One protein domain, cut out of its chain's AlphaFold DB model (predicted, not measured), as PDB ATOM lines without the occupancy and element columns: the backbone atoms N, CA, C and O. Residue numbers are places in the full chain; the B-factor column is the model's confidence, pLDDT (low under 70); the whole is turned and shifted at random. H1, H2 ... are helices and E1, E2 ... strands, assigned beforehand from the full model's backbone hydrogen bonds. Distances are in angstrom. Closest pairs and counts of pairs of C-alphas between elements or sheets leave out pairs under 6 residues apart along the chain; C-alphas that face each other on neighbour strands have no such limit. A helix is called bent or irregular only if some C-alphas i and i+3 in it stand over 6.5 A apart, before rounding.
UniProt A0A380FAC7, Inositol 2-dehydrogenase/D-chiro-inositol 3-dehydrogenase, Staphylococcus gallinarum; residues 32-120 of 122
ATOM      1  N   ASN A  32       3.316   5.848  42.324       98.75
ATOM      2  CA  ASN A  32       3.740   4.860  43.293       98.75
ATOM      3  C   ASN A  32       5.006   4.161  42.793       98.75
ATOM      4  O   ASN A  32       5.201   3.985  41.589       98.75
ATOM      5  N   GLU A  33       5.870   3.781  43.730       98.50
ATOM      6  CA  GLU A  33       7.207   3.287  43.415       98.50
ATOM      7  C   GLU A  33       7.151   1.974  42.625       98.50
ATOM      8  O   GLU A  33       7.732   1.886  41.540       98.50
ATOM      9  N   THR A  34       6.425   0.981  43.155       98.44
ATOM     10  CA  THR A  34       6.198  -0.345  42.556       98.44
ATOM     11  C   THR A  34       4.894  -0.971  43.063       98.44
ATOM     12  O   THR A  34       4.482  -0.724  44.199       98.44
ATOM     13  N   VAL A  35       4.263  -1.823  42.251       98.56
ATOM     14  CA  VAL A  35       3.121  -2.666  42.658       98.56
ATOM     15  C   VAL A  35       3.441  -4.151  42.508       98.56
ATOM     16  O   VAL A  35       4.352  -4.539  41.777       98.56
ATOM     17  N   ASP A  36       2.700  -5.004  43.218       97.62
ATOM     18  CA  ASP A  36       2.871  -6.452  43.107       97.62
ATOM     19  C   ASP A  36       2.192  -7.038  41.853       97.62
ATOM     20  O   ASP A  36       1.327  -6.427  41.233       97.62
ATOM     21  N   SER A  37       2.561  -8.272  41.492       97.19
ATOM     22  CA  SER A  37       2.085  -8.959  40.275       97.19
ATOM     23  C   SER A  37       0.577  -9.265  40.202       97.19
ATOM     24  O   SER A  37       0.099  -9.740  39.164       97.19
ATOM     25  N   LYS A  38      -0.164  -9.083  41.301       98.06
ATOM     26  CA  LYS A  38      -1.626  -9.221  41.349       98.06
ATOM     27  C   LYS A  38      -2.325  -7.923  40.961       98.06
ATOM     28  O   LYS A  38      -3.506  -7.987  40.644       98.06
ATOM     29  N   TYR A  39      -1.622  -6.790  40.982       98.56
ATOM     30  CA  TYR A  39      -2.159  -5.508  40.557       98.56
ATOM     31  C   TYR A  39      -2.347  -5.497  39.035       98.56
ATOM     32  O   TYR A  39      -1.381  -5.620  38.290       98.56
ATOM     33  N   ASP A  40      -3.575  -5.370  38.544       98.56
ATOM     34  CA  ASP A  40      -3.867  -5.383  37.110       98.56
ATOM     35  C   ASP A  40      -4.382  -4.032  36.590       98.56
ATOM     36  O   ASP A  40      -4.477  -3.040  37.311       98.56
ATOM     37  N   THR A  41      -4.630  -3.963  35.281       98.44
ATOM     38  CA  THR A  41      -4.974  -2.702  34.604       98.44
ATOM     39  C   THR A  41      -6.200  -1.988  35.210       98.44
ATOM     40  O   THR A  41      -6.094  -0.779  35.424       98.44
ATOM     41  N   PRO A  42      -7.332  -2.661  35.521       98.31
ATOM     42  CA  PRO A  42      -8.469  -2.035  36.210       98.31
ATOM     43  C   PRO A  42      -8.147  -1.457  37.596       98.31
ATOM     44  O   PRO A  42      -8.675  -0.401  37.952       98.31
ATOM     45  N   MET A  43      -7.242  -2.087  38.356       98.69
ATOM     46  CA  MET A  43      -6.871  -1.621  39.699       98.69
ATOM     47  C   MET A  43      -6.234  -0.219  39.695       98.69
ATOM     48  O   MET A  43      -6.354   0.485  40.700       98.69
ATOM     49  N   ALA A  44      -5.671   0.233  38.561       98.44
ATOM     50  CA  ALA A  44      -5.240   1.625  38.345       98.44
ATOM     51  C   ALA A  44      -6.355   2.639  38.618       98.44
ATOM     52  O   ALA A  44      -6.102   3.727  39.137       98.44
ATOM     53  N   VAL A  45      -7.600   2.268  38.326       98.12
ATOM     54  CA  VAL A  45      -8.772   3.081  38.644       98.12
ATOM     55  C   VAL A  45      -9.342   2.681  40.001       98.12
ATOM     56  O   VAL A  45      -9.446   3.524  40.890       98.12
ATOM     57  N   GLU A  46      -9.663   1.399  40.180       98.44
ATOM     58  CA  GLU A  46     -10.435   0.897  41.328       98.44
ATOM     59  C   GLU A  46      -9.733   1.104  42.676       98.44
ATOM     60  O   GLU A  46     -10.396   1.391  43.671       98.44
ATOM     61  N   ASN A  47      -8.401   1.000  42.704       98.31
ATOM     62  CA  ASN A  47      -7.607   1.043  43.935       98.31
ATOM     63  C   ASN A  47      -6.660   2.242  44.017       98.31
ATOM     64  O   ASN A  47      -6.088   2.492  45.077       98.31
ATOM     65  N   THR A  48      -6.467   2.973  42.920       98.56
ATOM     66  CA  THR A  48      -5.505   4.080  42.856       98.56
ATOM     67  C   THR A  48      -6.210   5.388  42.525       98.56
ATOM     68  O   THR A  48      -6.353   6.214  43.428       98.56
ATOM     69  N   ALA A  49      -6.747   5.555  41.310       98.56
ATOM     70  CA  ALA A  49      -7.432   6.792  40.917       98.56
ATOM     71  C   ALA A  49      -8.722   7.077  41.708       98.56
ATOM     72  O   ALA A  49      -9.170   8.220  41.759       98.56
ATOM     73  N   VAL A  50      -9.327   6.067  42.351       98.62
ATOM     74  CA  VAL A  50     -10.518   6.227  43.207       98.62
ATOM     75  C   VAL A  50     -10.332   7.312  44.276       98.62
ATOM     76  O   VAL A  50     -11.284   7.998  44.649       98.62
ATOM     77  N   HIS A  51      -9.098   7.506  44.750       98.75
ATOM     78  CA  HIS A  51      -8.778   8.540  45.726       98.75
ATOM     79  C   HIS A  51      -8.878   9.949  45.137       98.75
ATOM     80  O   HIS A  51      -9.412  10.839  45.798       98.75
ATOM     81  N   GLU A  52      -8.386  10.154  43.919       98.75
ATOM     82  CA  GLU A  52      -8.549  11.403  43.183       98.75
ATOM     83  C   GLU A  52     -10.007  11.632  42.789       98.75
ATOM     84  O   GLU A  52     -10.516  12.721  43.016       98.75
ATOM     85  N   VAL A  53     -10.720  10.616  42.296       98.38
ATOM     86  CA  VAL A  53     -12.148  10.742  41.949       98.38
ATOM     87  C   VAL A  53     -12.957  11.259  43.148       98.38
ATOM     88  O   VAL A  53     -13.710  12.224  43.019       98.38
ATOM     89  N   ASP A  54     -12.764  10.682  44.338       98.75
ATOM     90  CA  ASP A  54     -13.443  11.131  45.559       98.75
ATOM     91  C   ASP A  54     -13.025  12.544  46.005       98.75
ATOM     92  O   ASP A  54     -13.878  13.346  46.411       98.75
ATOM     93  N   ALA A  55     -11.720  12.833  45.969       98.62
ATOM     94  CA  ALA A  55     -11.159  14.086  46.461       98.62
ATOM     95  C   ALA A  55     -11.479  15.261  45.537       98.62
ATOM     96  O   ALA A  55     -11.854  16.317  46.030       98.62
ATOM     97  N   LEU A  56     -11.371  15.091  44.220       98.69
ATOM     98  CA  LEU A  56     -11.588  16.163  43.248       98.69
ATOM     99  C   LEU A  56     -13.067  16.542  43.150       98.69
ATOM    100  O   LEU A  56     -13.387  17.726  43.144       98.69
ATOM    101  N   ARG A  57     -13.970  15.555  43.208       98.31
ATOM    102  CA  ARG A  57     -15.415  15.797  43.324       98.31
ATOM    103  C   ARG A  57     -15.758  16.610  44.577       98.31
ATOM    104  O   ARG A  57     -16.538  17.551  44.527       98.31
ATOM    105  N   TRP A  58     -15.155  16.268  45.719       98.69
ATOM    106  CA  TRP A  58     -15.321  17.036  46.959       98.69
ATOM    107  C   TRP A  58     -14.699  18.434  46.879       98.69
ATOM    108  O   TRP A  58     -15.281  19.390  47.392       98.69
ATOM    109  N   LEU A  59     -13.531  18.544  46.247       98.56
ATOM    110  CA  LEU A  59     -12.787  19.789  46.116       98.56
ATOM    111  C   LEU A  59     -13.573  20.816  45.292       98.56
ATOM    112  O   LEU A  59     -13.706  21.959  45.720       98.56
ATOM    113  N   LEU A  60     -14.120  20.376  44.156       98.31
ATOM    114  CA  LEU A  60     -14.871  21.207  43.211       98.31
ATOM    115  C   LEU A  60     -16.358  21.333  43.552       98.31
ATOM    116  O   LEU A  60     -17.017  22.234  43.054       98.31
ATOM    117  N   GLN A  61     -16.877  20.476  44.438       97.88
ATOM    118  CA  GLN A  61     -18.289  20.451  44.843       97.88
ATOM    119  C   GLN A  61     -19.263  20.213  43.676       97.88
ATOM    120  O   GLN A  61     -20.408  20.654  43.723       97.88
ATOM    121  N   GLU A  62     -18.825  19.479  42.656       97.81
ATOM    122  CA  GLU A  62     -19.614  19.146  41.469       97.81
ATOM    123  C   GLU A  62     -19.312  17.726  40.975       97.81
ATOM    124  O   GLU A  62     -18.296  17.124  41.341       97.81
ATOM    125  N   ASP A  63     -20.214  17.184  40.158       98.50
ATOM    126  CA  ASP A  63     -20.133  15.822  39.637       98.50
ATOM    127  C   ASP A  63     -19.376  15.745  38.295       98.50
ATOM    128  O   ASP A  63     -19.228  16.724  37.562       98.50
ATOM    129  N   PHE A  64     -18.880  14.546  37.966       98.56
ATOM    130  CA  PHE A  64     -18.252  14.255  36.672       98.56
ATOM    131  C   PHE A  64     -19.297  13.821  35.643       98.56
ATOM    132  O   PHE A  64     -20.137  12.969  35.931       98.56
ATOM    133  N   VAL A  65     -19.184  14.327  34.413       98.69
ATOM    134  CA  VAL A  65     -20.075  13.982  33.290       98.69
ATOM    135  C   VAL A  65     -19.412  13.106  32.234       98.69
ATOM    136  O   VAL A  65     -20.100  12.452  31.451       98.69
ATOM    137  N   SER A  66     -18.078  13.074  32.186       98.62
ATOM    138  CA  SER A  66     -17.354  12.208  31.256       98.62
ATOM    139  C   SER A  66     -15.997  11.772  31.799       98.62
ATOM    140  O   SER A  66     -15.400  12.437  32.648       98.62
ATOM    141  N   ALA A  67     -15.529  10.631  31.292       98.44
ATOM    142  CA  ALA A  67     -14.206  10.095  31.558       98.44
ATOM    143  C   ALA A  67     -13.628   9.459  30.285       98.44
ATOM    144  O   ALA A  67     -14.334   8.763  29.553       98.44
ATOM    145  N   GLN A  68     -12.334   9.657  30.047       98.69
ATOM    146  CA  GLN A  68     -11.576   9.002  28.987       98.69
ATOM    147  C   GLN A  68     -10.254   8.486  29.552       98.69
ATOM    148  O   GLN A  68      -9.508   9.228  30.179       98.69
ATOM    149  N   VAL A  69      -9.937   7.221  29.280       98.38
ATOM    150  CA  VAL A  69      -8.633   6.641  29.611       98.38
ATOM    151  C   VAL A  69      -7.789   6.565  28.346       98.38
ATOM    152  O   VAL A  69      -8.200   5.982  27.340       98.38
ATOM    153  N   ILE A  70      -6.597   7.146  28.403       98.38
ATOM    154  CA  ILE A  70      -5.583   7.079  27.359       98.38
ATOM    155  C   ILE A  70      -4.459   6.176  27.860       98.38
ATOM    156  O   ILE A  70      -3.829   6.435  28.884       98.38
ATOM    157  N   LEU A  71      -4.201   5.118  27.096       97.31
ATOM    158  CA  LEU A  71      -3.122   4.171  27.336       97.31
ATOM    159  C   LEU A  71      -1.933   4.525  26.421       97.31
ATOM    160  O   LEU A  71      -2.046   4.387  25.198       97.31
ATOM    161  N   PRO A  72      -0.804   5.026  26.961       91.88
ATOM    162  CA  PRO A  72       0.374   5.355  26.164       91.88
ATOM    163  C   PRO A  72       0.909   4.153  25.379       91.88
ATOM    164  O   PRO A  72       1.020   3.053  25.903       91.88
ATOM    165  N   LYS A  73       1.337   4.362  24.125       87.62
ATOM    166  CA  LYS A  73       1.839   3.269  23.264       87.62
ATOM    167  C   LYS A  73       2.994   2.477  23.891       87.62
ATOM    168  O   LYS A  73       3.104   1.273  23.671       87.62
ATOM    169  N   LYS A  74       3.906   3.164  24.585       93.06
ATOM    170  CA  LYS A  74       4.994   2.531  25.336       93.06
ATOM    171  C   LYS A  74       4.627   2.526  26.810       93.06
ATOM    172  O   LYS A  74       4.334   3.579  27.365       93.06
ATOM    173  N   GLN A  75       4.714   1.350  27.411       96.19
ATOM    174  CA  GLN A  75       4.589   1.163  28.847       96.19
ATOM    175  C   GLN A  75       5.971   1.253  29.498       96.19
ATOM    176  O   GLN A  75       6.999   1.080  28.830       96.19
ATOM    177  N   THR A  76       6.000   1.523  30.796       96.69
ATOM    178  CA  THR A  76       7.221   1.401  31.591       96.69
ATOM    179  C   THR A  76       7.804  -0.009  31.471       96.69
ATOM    180  O   THR A  76       7.075  -0.999  31.439       96.69
ATOM    181  N   GLN A  77       9.130  -0.127  31.430       97.31
ATOM    182  CA  GLN A  77       9.793  -1.438  31.412       97.31
ATOM    183  C   GLN A  77       9.607  -2.227  32.720       97.31
ATOM    184  O   GLN A  77       9.909  -3.414  32.762       97.31
ATOM    185  N   TYR A  78       9.137  -1.560  33.778       97.88
ATOM    186  CA  TYR A  78       8.941  -2.137  35.108       97.88
ATOM    187  C   TYR A  78       7.552  -2.763  35.305       97.88
ATOM    188  O   TYR A  78       7.301  -3.349  36.353       97.88
ATOM    189  N   THR A  79       6.651  -2.658  34.322       97.62
ATOM    190  CA  THR A  79       5.330  -3.294  34.396       97.62
ATOM    191  C   THR A  79       5.372  -4.768  33.981       97.62
ATOM    192  O   THR A  79       6.305  -5.232  33.322       97.62
ATOM    193  N   HIS A  80       4.328  -5.517  34.333       97.19
ATOM    194  CA  HIS A  80       4.115  -6.898  33.904       97.19
ATOM    195  C   HIS A  80       2.974  -6.996  32.871       97.19
ATOM    196  O   HIS A  80       2.155  -6.088  32.758       97.19
ATOM    197  N   PRO A  81       2.825  -8.125  32.145       96.88
ATOM    198  CA  PRO A  81       1.902  -8.233  31.003       96.88
ATOM    199  C   PRO A  81       0.401  -8.024  31.276       96.88
ATOM    200  O   PRO A  81      -0.382  -8.014  30.331       96.88
ATOM    201  N   LYS A  82      -0.019  -7.922  32.542       97.81
ATOM    202  CA  LYS A  82      -1.431  -7.738  32.935       97.81
ATOM    203  C   LYS A  82      -1.766  -6.290  33.316       97.81
ATOM    204  O   LYS A  82      -2.936  -5.974  33.543       97.81
ATOM    205  N   LEU A  83      -0.759  -5.425  33.387       98.38
ATOM    206  CA  LEU A  83      -0.879  -4.048  33.838       98.38
ATOM    207  C   LEU A  83      -0.382  -3.099  32.746       98.38
ATOM    208  O   LEU A  83       0.797  -3.116  32.399       98.38
ATOM    209  N   HIS A  84      -1.272  -2.248  32.236       98.38
ATOM    210  CA  HIS A  84      -0.885  -1.109  31.414       98.38
ATOM    211  C   HIS A  84      -0.492   0.076  32.301       98.38
ATOM    212  O   HIS A  84      -1.355   0.651  32.962       98.38
ATOM    213  N   ASP A  85       0.789   0.448  32.298       98.38
ATOM    214  CA  ASP A  85       1.338   1.488  33.180       98.38
ATOM    215  C   ASP A  85       2.413   2.324  32.448       98.38
ATOM    216  O   ASP A  85       3.331   1.744  31.850       98.38
ATOM    217  N   PRO A  86       2.326   3.669  32.445       98.38
ATOM    218  CA  PRO A  86       1.305   4.506  33.094       98.38
ATOM    219  C   PRO A  86      -0.033   4.571  32.338       98.38
ATOM    220  O   PRO A  86      -0.172   4.041  31.231       98.38
ATOM    221  N   GLN A  87      -1.014   5.246  32.940       98.62
ATOM    222  CA  GLN A  87      -2.301   5.609  32.341       98.62
ATOM    223  C   GLN A  87      -2.546   7.116  32.501       98.62
ATOM    224  O   GLN A  87      -2.147   7.711  33.502       98.62
ATOM    225  N   LEU A  88      -3.215   7.727  31.522       98.62
ATOM    226  CA  LEU A  88      -3.705   9.102  31.613       98.62
ATOM    227  C   LEU A  88      -5.233   9.080  31.617       98.62
ATOM    228  O   LEU A  88      -5.845   8.574  30.677       98.62
ATOM    229  N   ILE A  89      -5.839   9.627  32.662       98.69
ATOM    230  CA  ILE A  89      -7.288   9.717  32.819       98.69
ATOM    231  C   ILE A  89      -7.690  11.176  32.623       98.69
ATOM    232  O   ILE A  89      -7.189  12.055  33.317       98.69
ATOM    233  N   LEU A  90      -8.589  11.427  31.677       98.81
ATOM    234  CA  LEU A  90      -9.207  12.729  31.460       98.81
ATOM    235  C   LEU A  90     -10.631  12.699  32.010       98.81
ATOM    236  O   LEU A  90     -11.394  11.799  31.656       98.81
ATOM    237  N   LEU A  91     -10.987  13.669  32.849       98.81
ATOM    238  CA  LEU A  91     -12.340  13.841  33.384       98.81
ATOM    239  C   LEU A  91     -12.876  15.224  33.012       98.81
ATOM    240  O   LEU A  91     -12.108  16.182  32.895       98.81
ATOM    241  N   GLN A  92     -14.195  15.326  32.877       98.81
ATOM    242  CA  GLN A  92     -14.891  16.606  32.749       98.81
ATOM    243  C   GLN A  92     -16.046  16.678  33.746       98.81
ATOM    244  O   GLN A  92     -16.764  15.688  33.923       98.81
ATOM    245  N   THR A  93     -16.221  17.833  34.385       98.88
ATOM    246  CA  THR A  93     -17.318  18.101  35.326       98.88
ATOM    247  C   THR A  93     -18.540  18.723  34.649       98.88
ATOM    248  O   THR A  93     -18.488  19.092  33.473       98.88
ATOM    249  N   GLU A  94     -19.650  18.835  35.380       98.56
ATOM    250  CA  GLU A  94     -20.896  19.451  34.898       98.56
ATOM    251  C   GLU A  94     -20.719  20.902  34.429       98.56
ATOM    252  O   GLU A  94     -21.294  21.283  33.406       98.56
ATOM    253  N   SER A  95     -19.904  21.702  35.126       98.00
ATOM    254  CA  SER A  95     -19.600  23.082  34.718       98.00
ATOM    255  C   SER A  95     -18.540  23.184  33.612       98.00
ATOM    256  O   SER A  95     -18.334  24.259  33.046       98.00
ATOM    257  N   GLY A  96     -17.904  22.064  33.249       98.44
ATOM    258  CA  GLY A  96     -16.915  21.987  32.177       98.44
ATOM    259  C   GLY A  96     -15.457  22.069  32.630       98.44
ATOM    260  O   GLY A  96     -14.587  22.176  31.762       98.44
ATOM    261  N   VAL A  97     -15.165  21.977  33.935       98.75
ATOM    262  CA  VAL A  97     -13.787  21.860  34.443       98.75
ATOM    263  C   VAL A  97     -13.149  20.598  33.872       98.75
ATOM    264  O   VAL A  97     -13.714  19.505  33.962       98.75
ATOM    265  N   CYS A  98     -11.962  20.743  33.283       98.75
ATOM    266  CA  CYS A  98     -11.219  19.627  32.698       98.75
ATOM    267  C   CYS A  98     -10.088  19.184  33.627       98.75
ATOM    268  O   CYS A  98      -9.323  20.002  34.138       98.75
ATOM    269  N   ILE A  99      -9.951  17.877  33.812       98.94
ATOM    270  CA  ILE A  99      -8.977  17.287  34.730       98.94
ATOM    271  C   ILE A  99      -8.122  16.294  33.956       98.94
ATOM    272  O   ILE A  99      -8.668  15.388  33.327       98.94
ATOM    273  N   ASP A 100      -6.800  16.423  34.048       98.81
ATOM    274  CA  ASP A 100      -5.870  15.354  33.697       98.81
ATOM    275  C   ASP A 100      -5.276  14.717  34.951       98.81
ATOM    276  O   ASP A 100      -4.796  15.385  35.868       98.81
ATOM    277  N   LEU A 101      -5.341  13.391  34.989       98.88
ATOM    278  CA  LEU A 101      -4.802  12.569  36.054       98.88
ATOM    279  C   LEU A 101      -3.834  11.546  35.464       98.88
ATOM    280  O   LEU A 101      -4.233  10.588  34.800       98.88
ATOM    281  N   GLU A 102      -2.551  11.740  35.743       98.69
ATOM    282  CA  GLU A 102      -1.525  10.726  35.522       98.69
ATOM    283  C   GLU A 102      -1.597   9.674  36.635       98.69
ATOM    284  O   GLU A 102      -1.487  10.008  37.814       98.69
ATOM    285  N   VAL A 103      -1.714   8.400  36.266       98.75
ATOM    286  CA  VAL A 103      -1.534   7.264  37.176       98.75
ATOM    287  C   VAL A 103      -0.300   6.489  36.729       98.75
ATOM    288  O   VAL A 103      -0.299   5.909  35.641       98.75
ATOM    289  N   PHE A 104       0.752   6.486  37.552       98.69
ATOM    290  CA  PHE A 104       2.005   5.782  37.263       98.69
ATOM    291  C   PHE A 104       2.477   4.984  38.482       98.69
ATOM    292  O   PHE A 104       3.107   5.520  39.395       98.69
ATOM    293  N   VAL A 105       2.167   3.689  38.504       98.75
ATOM    294  CA  VAL A 105       2.296   2.856  39.711       98.75
ATOM    295  C   VAL A 105       3.601   2.061  39.815       98.75
ATOM    296  O   VAL A 105       3.832   1.409  40.835       98.75
ATOM    297  N   ASN A 106       4.464   2.152  38.798       98.44
ATOM    298  CA  ASN A 106       5.843   1.658  38.811       98.44
ATOM    299  C   ASN A 106       6.857   2.765  38.457       98.44
ATOM    300  O   ASN A 106       7.747   2.555  37.622       98.44
ATOM    301  N   CYS A 107       6.733   3.950  39.060       98.06
ATOM    302  CA  CYS A 107       7.548   5.123  38.714       98.06
ATOM    303  C   CYS A 107       9.007   5.061  39.219       98.06
ATOM    304  O   CYS A 107       9.830   5.875  38.800       98.06
ATOM    305  N   GLN A 108       9.339   4.094  40.084       98.44
ATOM    306  CA  GLN A 108      10.666   3.814  40.664       98.44
ATOM    307  C   GLN A 108      11.267   4.873  41.597       98.44
ATOM    308  O   GLN A 108      12.195   4.556  42.334       98.44
ATOM    309  N   PHE A 109      10.805   6.123  41.574       98.12
ATOM    310  CA  PHE A 109      11.426   7.186  42.372       98.12
ATOM    311  C   PHE A 109      10.770   7.405  43.742       98.12
ATOM    312  O   PHE A 109      11.344   8.101  44.577       98.12
ATOM    313  N   GLY A 110       9.577   6.851  43.974       98.31
ATOM    314  CA  GLY A 110       8.885   6.920  45.259       98.31
ATOM    315  C   GLY A 110       7.370   7.055  45.132       98.31
ATOM    316  O   GLY A 110       6.789   6.847  44.068       98.31
ATOM    317  N   TYR A 111       6.728   7.410  46.243       98.56
ATOM    318  CA  TYR A 111       5.305   7.740  46.294       98.56
ATOM    319  C   TYR A 111       5.122   9.256  46.206       98.56
ATOM    320  O   TYR A 111       5.695   9.991  47.011       98.56
ATOM    321  N   ASP A 112       4.346   9.718  45.228       98.69
ATOM    322  CA  ASP A 112       4.245  11.140  44.897       98.69
ATOM    323  C   ASP A 112       2.832  11.500  44.429       98.69
ATOM    324  O   ASP A 112       2.330  10.975  43.428       98.69
ATOM    325  N   ILE A 113       2.193  12.397  45.181       98.62
ATOM    326  CA  ILE A 113       0.828  12.869  44.954       98.62
ATOM    327  C   ILE A 113       0.875  14.369  44.715       98.62
ATOM    328  O   ILE A 113       1.258  15.130  45.601       98.62
ATOM    329  N   ASN A 114       0.416  14.794  43.541       98.56
ATOM    330  CA  ASN A 114       0.311  16.207  43.197       98.56
ATOM    331  C   ASN A 114      -1.110  16.531  42.753       98.56
ATOM    332  O   ASN A 114      -1.767  15.742  42.074       98.56
ATOM    333  N   CYS A 115      -1.566  17.724  43.120       98.56
ATOM    334  CA  CYS A 115      -2.830  18.291  42.685       98.56
ATOM    335  C   CYS A 115      -2.629  19.792  42.495       98.56
ATOM    336  O   CYS A 115      -2.252  20.496  43.432       98.56
ATOM    337  N   LYS A 116      -2.847  20.278  41.276       98.50
ATOM    338  CA  LYS A 116      -2.762  21.697  40.941       98.50
ATOM    339  C   LYS A 116      -4.080  22.137  40.333       98.50
ATOM    340  O   LYS A 116      -4.501  21.567  39.334       98.50
ATOM    341  N   VAL A 117      -4.666  23.189  40.895       98.38
ATOM    342  CA  VAL A 117      -5.886  23.816  40.378       98.38
ATOM    343  C   VAL A 117      -5.506  25.103  39.654       98.38
ATOM    344  O   VAL A 117      -4.769  25.935  40.188       98.38
ATOM    345  N   VAL A 118      -5.969  25.248  38.419       98.50
ATOM    346  CA  VAL A 118      -5.831  26.461  37.612       98.50
ATOM    347  C   VAL A 118      -7.153  27.205  37.684       98.50
ATOM    348  O   VAL A 118      -8.171  26.663  37.260       98.50
ATOM    349  N   CYS A 119      -7.127  28.425  38.210       98.31
ATOM    350  CA  CYS A 119      -8.309  29.269  38.365       98.31
ATOM    351  C   CYS A 119      -8.221  30.507  37.459       98.31
ATOM    352  O   CYS A 119      -7.163  30.806  36.899       98.31
ATOM    353  N   GLU A 120      -9.323  31.239  37.324       98.00
ATOM    354  CA  GLU A 120      -9.407  32.457  36.504       98.00
ATOM    355  C   GLU A 120      -8.485  33.600  36.965       98.00
ATOM    356  O   GLU A 120      -8.058  34.425  36.152       98.00
TER     357      GLU A 120
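What this domain is: This is residues 32 to 120 of the 122 residues of the protein "Inositol 2-dehydrogenase/D-chiro-inositol 3-dehydrogenase" of Staphylococcus gallinarum (UniProt A0A380FAC7). One helix, H1, packs over one face of a small, twisted sheet of three strands, and a fourth strand, E4, runs past the E3 side of this sheet without pairing with a named strand. A long loop, residues 71 to 86, joins the first two strands of the sheet. The printed part has 89 residues, with one named helix and four named strands in the order H1, E1, E2, E3, E4; the sheet's order is E1, E2, E3, all antiparallel, and the class is mixed, helices and strands. The whole is compact, with a radius of gyration of the C-alphas of 13.8 A, and its outline is elongated, 39 by 23 by 21 A.

Where its parts are: Begin at Asn 32; no named element comes before C-alpha 43 at (-6.871, -1.621, 39.699), where H1 starts. H1 is residues 43 to 60 and measures 24.4 A from first to last C-alpha. Near residue 50 it has a kink of 50 degrees, and it is irregular, but only just: C-alphas 46 and 49 are 6.6 A apart. Find C-alpha 64 at (-18.252, 14.255, 36.672); from there E1 runs through residues 64 to 70, 17.3 A. E2 is residues 87 to 93, 19.8 A, and E3 is residues 98 to 104, 19.7 A. E4, residues 112 to 119, covers 23.0 A and ends with C-alpha 119 at (-8.309, 29.269, 38.365).

How they stand to each other: Look first at the sheet, a meander, each strand the antiparallel neighbour of the one before. E1 and E2 form a hairpin at 161 degrees, with N 68 and O 90 within hydrogen-bond range at 2.8 A. E2 and E3 form another at 157 degrees, with N 89 and O 101 at 2.8 A. The sheet is twisted, its C-alphas lying up to 4.3 A off the best plane. H1 is on the sheet, two layers in all, at a height over the sheet of 8.5 A. It lies over E2 and E3 and stands at 33 degrees to E3 on the local plane, only just slantwise to the strands. The closest C-alphas of H1 and E3 are those of Ala 44 and Val 103, 6.8 A apart. In H1, 10 of 14 O i to N i+4 pairs are within hydrogen-bond range. E4 is near E3, with 10 pairs of C-alphas within 10 A, and near H1, with 6; it is apart from E1 and E2.

The domain as a whole: The two C-alphas farthest apart are those of Ser 37 and Glu 120, 43.1 A. The printed part has no cut. The link from E1 to E2, 16 residues, is long. The mean pLDDT of the printed part is 98.1, and no printed residue is under 70.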